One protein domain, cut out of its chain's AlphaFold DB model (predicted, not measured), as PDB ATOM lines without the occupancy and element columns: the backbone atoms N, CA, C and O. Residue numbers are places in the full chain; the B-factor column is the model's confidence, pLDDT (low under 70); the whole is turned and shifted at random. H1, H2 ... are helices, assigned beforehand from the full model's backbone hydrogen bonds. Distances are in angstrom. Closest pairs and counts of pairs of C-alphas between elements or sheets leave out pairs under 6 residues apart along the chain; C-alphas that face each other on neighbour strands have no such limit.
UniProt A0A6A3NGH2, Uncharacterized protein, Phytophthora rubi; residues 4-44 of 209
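AT A GLANCE: This is residues 4 to 44 of the 209 residues of an uncharacterized protein of Phytophthora rubi (UniProt A0A6A3NGH2). Two helices, H2 and H3, run opposite ways side by side but not clearly touching, and a single short helix, H1, lies on the other side of H2, which leaves H2 in the middle of the three. A long loop of residues 8 to 19 winds from H1 round to the first residue of H2, and a tight turn leads from H2 into H3. The printed part has 41 residues with three named helices, in the order H1, H2, H3, and no named strand; the class is all helix. It is compact, with a radius of gyration of the C-alphas of 9.7 A, and elongated, with spans of 29 by 18 by 17 A.

HOW THE PARTS SIT: H1, residues 4 to 7, is close to but not clearly touching H2, residues 20 to 29. Their closest C-alphas are those of Glu 5 and Leu 25, 6.5 A apart, and their centres are 11.0 A apart. H2 is in turn close to but not clearly touching H3, residues 32 to 42. The closest C-alphas of H2 and H3 are those of Met 26 and Arg 35, 6.8 A apart, and their centres are 12.1 A apart. H2 and H3 run opposite ways at a shallow tilt of 32 degrees, only just short of steep. H1 and H3 are apart. In H2 and H3 every O i to N i+4 pair is within hydrogen-bond range. H1, with 4 residues, is too short for such a pair, and its 1 pair of O i and N i+3 is within range.

IN THESE COORDINATES: H1 begins at Tyr 4, whose C-alpha is at (-19.058, 83.770, 1.608), and ends at Thr 7. H2 runs from Asp 20, with its C-alpha at (-11.703, 93.607, 11.356), to Arg 29, and measures 14.3 A from first to last C-alpha. H3 is the longest helix by residues, with 11. It runs from Met 32 to Arg 42, whose C-alpha is at (-5.949, 86.716, 22.127), and measures 15.5 A from first to last C-alpha.

THE WHOLE: The two C-alphas farthest apart are those of Tyr 4 and Gly 44, the first and last printed residues, at 29.8 A. The link from H1 to H2, 12 residues, is long, and its C-alphas lie 5 to 12 A from the mean of all C-alphas. The link from H2 to H3, 2 residues, is tight. The printed part has no cut. In this predicted model the mean pLDDT of the printed part is 88.5, and no printed residue is under 70.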
ATOM      1  N   TYR A   4     -20.389  84.154   1.145       82.50
ATOM      2  CA  TYR A   4     -19.058  83.770   1.608       82.50
ATOM      3  C   TYR A   4     -18.998  83.677   3.140       82.50
ATOM      4  O   TYR A   4     -18.602  82.645   3.673       82.50
ATOM      5  N   GLU A   5     -19.475  84.703   3.859       82.50
ATOM      6  CA  GLU A   5     -19.500  84.690   5.328       82.50
ATOM      7  C   GLU A   5     -20.294  83.486   5.863       82.50
ATOM      8  O   GLU A   5     -19.875  82.860   6.830       82.50
ATOM      9  N   ARG A   6     -21.399  83.102   5.211       81.94
ATOM     10  CA  ARG A   6     -22.253  81.967   5.618       81.94
ATOM     11  C   ARG A   6     -21.640  80.585   5.395       81.94
ATOM     12  O   ARG A   6     -22.040  79.642   6.075       81.94
ATOM     13  N   THR A   7     -20.741  80.442   4.428       86.12
ATOM     14  CA  THR A   7     -20.283  79.129   3.937       86.12
ATOM     15  C   THR A   7     -18.812  78.857   4.204       86.12
ATOM     16  O   THR A   7     -18.409  77.698   4.174       86.12
ATOM     17  N   VAL A   8     -18.020  79.887   4.516       85.81
ATOM     18  CA  VAL A   8     -16.602  79.722   4.837       85.81
ATOM     19  C   VAL A   8     -16.412  78.838   6.073       85.81
ATOM     20  O   VAL A   8     -17.112  78.988   7.081       85.81
ATOM     21  N   ASP A   9     -15.465  77.906   5.981       86.06
ATOM     22  CA  ASP A   9     -15.080  77.033   7.083       86.06
ATOM     23  C   ASP A   9     -14.194  77.799   8.076       86.06
ATOM     24  O   ASP A   9     -13.070  78.197   7.758       86.06
ATOM     25  N   LEU A  10     -14.702  77.991   9.294       84.31
ATOM     26  CA  LEU A  10     -14.020  78.722  10.362       84.31
ATOM     27  C   LEU A  10     -12.724  78.040  10.825       84.31
ATOM     28  O   LEU A  10     -11.874  78.716  11.401       84.31
ATOM     29  N   SER A  11     -12.542  76.737  10.574       82.69
ATOM     30  CA  SER A  11     -11.305  76.018  10.918       82.69
ATOM     31  C   SER A  11     -10.110  76.435  10.049       82.69
ATOM     32  O   SER A  11      -8.959  76.320  10.465       82.69
ATOM     33  N   THR A  12     -10.384  76.973   8.856       86.56
ATOM     34  CA  THR A  12      -9.370  77.432   7.892       86.56
ATOM     35  C   THR A  12      -8.938  78.883   8.109       86.56
ATOM     36  O   THR A  12      -7.984  79.354   7.489       86.56
ATOM     37  N   ILE A  13      -9.626  79.601   9.000       86.62
ATOM     38  CA  ILE A  13      -9.390  81.012   9.297       86.62
ATOM     39  C   ILE A  13      -8.570  81.106  10.578       86.62
ATOM     40  O   ILE A  13      -8.880  80.463  11.579       86.62
ATOM     41  N   ASN A  14      -7.544  81.958  10.585       89.44
ATOM     42  CA  ASN A  14      -6.823  82.264  11.815       89.44
ATOM     43  C   ASN A  14      -7.701  83.122  12.741       89.44
ATOM     44  O   ASN A  14      -7.663  84.350  12.690       89.44
ATOM     45  N   GLN A  15      -8.485  82.469  13.598       87.88
ATOM     46  CA  GLN A  15      -9.412  83.131  14.521       87.88
ATOM     47  C   GLN A  15      -8.685  83.996  15.565       87.88
ATOM     48  O   GLN A  15      -9.264  84.947  16.088       87.88
ATOM     49  N   LEU A  16      -7.409  83.722  15.850       88.12
ATOM     50  CA  LEU A  16      -6.603  84.505  16.793       88.12
ATOM     51  C   LEU A  16      -6.081  85.816  16.191       88.12
ATOM     52  O   LEU A  16      -5.602  86.669  16.932       88.12
ATOM     53  N   ALA A  17      -6.178  86.005  14.872       89.44
ATOM     54  CA  ALA A  17      -5.784  87.257  14.242       89.44
ATOM     55  C   ALA A  17      -6.772  88.374  14.604       89.44
ATOM     56  O   ALA A  17      -7.961  88.277  14.296       89.44
ATOM     57  N   ASP A  18      -6.276  89.451  15.216       85.44
ATOM     58  CA  ASP A  18      -7.080  90.638  15.504       85.44
ATOM     59  C   ASP A  18      -7.201  91.520  14.256       85.44
ATOM     60  O   ASP A  18      -6.448  92.469  14.045       85.44
ATOM     61  N   ARG A  19      -8.101  91.117  13.358       90.38
ATOM     62  CA  ARG A  19      -8.409  91.825  12.113       90.38
ATOM     63  C   ARG A  19      -9.909  92.053  12.006       90.38
ATOM     64  O   ARG A  19     -10.698  91.186  12.382       90.38
ATOM     65  N   ASP A  20     -10.299  93.190  11.441       89.94
ATOM     66  CA  ASP A  20     -11.703  93.607  11.356       89.94
ATOM     67  C   ASP A  20     -12.588  92.624  10.576       89.94
ATOM     68  O   ASP A  20     -13.742  92.399  10.941       89.94
ATOM     69  N   ASP A  21     -12.045  91.990   9.535       89.38
ATOM     70  CA  ASP A  21     -12.727  90.979   8.723       89.38
ATOM     71  C   ASP A  21     -13.011  89.694   9.517       89.38
ATOM     72  O   ASP A  21     -14.141  89.196   9.520       89.38
ATOM     73  N   VAL A  22     -12.017  89.200  10.258       89.06
ATOM     74  CA  VAL A  22     -12.160  88.051  11.164       89.06
ATOM     75  C   VAL A  22     -13.118  88.396  12.305       89.06
ATOM     76  O   VAL A  22     -14.017  87.614  12.609       89.06
ATOM     77  N   ASN A  23     -13.000  89.584  12.899       89.69
ATOM     78  CA  ASN A  23     -13.844  90.033  14.009       89.69
ATOM     79  C   ASN A  23     -15.317  90.137  13.599       89.69
ATOM     80  O   ASN A  23     -16.194  89.623  14.299       89.69
ATOM     81  N   ALA A  24     -15.594  90.733  12.437       90.38
ATOM     82  CA  ALA A  24     -16.942  90.827  11.891       90.38
ATOM     83  C   ALA A  24     -17.540  89.447  11.574       90.38
ATOM     84  O   ALA A  24     -18.740  89.242  11.767       90.38
ATOM     85  N   LEU A  25     -16.723  88.496  11.109       91.06
ATOM     86  CA  LEU A  25     -17.160  87.129  10.829       91.06
ATOM     87  C   LEU A  25     -17.464  86.347  12.115       91.06
ATOM     88  O   LEU A  25     -18.535  85.746  12.222       91.06
ATOM     89  N   MET A  26     -16.570  86.402  13.110       90.88
ATOM     90  CA  MET A  26     -16.762  85.737  14.403       90.88
ATOM     91  C   MET A  26     -17.976  86.307  15.142       90.88
ATOM     92  O   MET A  26     -18.754  85.543  15.705       90.88
ATOM     93  N   LEU A  27     -18.206  87.626  15.072       90.44
ATOM     94  CA  LEU A  27     -19.389  88.275  15.651       90.44
ATOM     95  C   LEU A  27     -20.707  87.726  15.087       90.44
ATOM     96  O   LEU A  27     -21.681  87.601  15.823       90.44
ATOM     97  N   LYS A  28     -20.735  87.403  13.788       90.25
ATOM     98  CA  LYS A  28     -21.936  86.927  13.086       90.25
ATOM     99  C   LYS A  28     -22.179  85.426  13.241       90.25
ATOM    100  O   LYS A  28     -23.325  85.003  13.115       90.25
ATOM    101  N   ARG A  29     -21.126  84.619  13.423       89.75
ATOM    102  CA  ARG A  29     -21.212  83.145  13.346       89.75
ATOM    103  C   ARG A  29     -20.958  82.403  14.642       89.75
ATOM    104  O   ARG A  29     -21.300  81.226  14.715       89.75
ATOM    105  N   CYS A  30     -20.360  83.052  15.630       88.94
ATOM    106  CA  CYS A  30     -20.035  82.414  16.891       88.94
ATOM    107  C   CYS A  30     -20.942  82.920  18.007       88.94
ATOM    108  O   CYS A  30     -21.169  84.124  18.166       88.94
ATOM    109  N   GLU A  31     -21.399  81.975  18.824       89.62
ATOM    110  CA  GLU A  31     -22.096  82.261  20.069       89.62
ATOM    111  C   GLU A  31     -21.264  83.181  20.964       89.62
ATOM    112  O   GLU A  31     -20.029  83.170  20.938       89.62
ATOM    113  N   MET A  32     -21.943  83.980  21.789       89.25
ATOM    114  CA  MET A  32     -21.294  84.973  22.653       89.25
ATOM    115  C   MET A  32     -20.181  84.373  23.517       89.25
ATOM    116  O   MET A  32     -19.138  85.001  23.692       89.25
ATOM    117  N   ARG A  33     -20.371  83.138  23.992       87.25
ATOM    118  CA  ARG A  33     -19.381  82.420  24.794       87.25
ATOM    119  C   ARG A  33     -18.089  82.136  24.028       87.25
ATOM    120  O   ARG A  33     -17.016  82.489  24.499       87.25
ATOM    121  N   VAL A  34     -18.203  81.579  22.824       88.50
ATOM    122  CA  VAL A  34     -17.055  81.280  21.952       88.50
ATOM    123  C   VAL A  34     -16.293  82.561  21.606       88.50
ATOM    124  O   VAL A  34     -15.067  82.568  21.561       88.50
ATOM    125  N   ARG A  35     -17.012  83.675  21.416       91.62
ATOM    126  CA  ARG A  35     -16.394  84.989  21.187       91.62
ATOM    127  C   ARG A  35     -15.619  85.485  22.407       91.62
ATOM    128  O   ARG A  35     -14.538  86.038  22.235       91.62
ATOM    129  N   LEU A  36     -16.141  85.284  23.615       91.00
ATOM    130  CA  LEU A  36     -15.455  85.663  24.851       91.00
ATOM    131  C   LEU A  36     -14.183  84.831  25.063       91.00
ATOM    132  O   LEU A  36     -13.130  85.393  25.351       91.00
ATOM    133  N   ASP A  37     -14.258  83.519  24.838       90.31
ATOM    134  CA  ASP A  37     -13.101  82.623  24.939       90.31
ATOM    135  C   ASP A  37     -12.007  83.004  23.929       90.31
ATOM    136  O   ASP A  37     -10.820  82.999  24.255       90.31
ATOM    137  N   LEU A  38     -12.403  83.421  22.722       90.88
ATOM    138  CA  LEU A  38     -11.482  83.922  21.704       90.88
ATOM    139  C   LEU A  38     -10.776  85.212  22.141       90.88
ATOM    140  O   LEU A  38      -9.570  85.352  21.938       90.88
ATOM    141  N   VAL A  39     -11.506  86.148  22.755       91.06
ATOM    142  CA  VAL A  39     -10.921  87.379  23.311       91.06
ATOM    143  C   VAL A  39      -9.932  87.040  24.425       91.06
ATOM    144  O   VAL A  39      -8.823  87.569  24.426       91.06
ATOM    145  N   HIS A  40     -10.285  86.116  25.322       91.56
ATOM    146  CA  HIS A  40      -9.375  85.646  26.367       91.56
ATOM    147  C   HIS A  40      -8.097  85.051  25.765       91.56
ATOM    148  O   HIS A  40      -7.000  85.461  26.141       91.56
ATOM    149  N   ALA A  41      -8.227  84.176  24.765       89.88
ATOM    150  CA  ALA A  41      -7.088  83.568  24.085       89.88
ATOM    151  C   ALA A  41      -6.170  84.607  23.414       89.88
ATOM    152  O   ALA A  41      -4.949  84.511  23.534       89.88
ATOM    153  N   ARG A  42      -6.730  85.630  22.753       90.94
ATOM    154  CA  ARG A  42      -5.949  86.716  22.127       90.94
ATOM    155  C   ARG A  42      -5.207  87.583  23.139       90.94
ATOM    156  O   ARG A  42      -4.097  88.028  22.865       90.94
ATOM    157  N   MET A  43      -5.811  87.803  24.304       90.44
ATOM    158  CA  MET A  43      -5.234  88.603  25.387       90.44
ATOM    159  C   MET A  43      -4.304  87.794  26.304       90.44
ATOM    160  O   MET A  43      -3.758  88.347  27.256       90.44
ATOM    161  N   GLY A  44      -4.131  86.490  26.051       89.69
ATOM    162  CA  GLY A  44      -3.363  85.596  26.921       89.69
ATOM    163  C   GLY A  44      -4.000  85.390  28.300       89.69
ATOM    164  O   GLY A  44      -3.305  85.056  29.257       89.69
TER     165      GLY A  44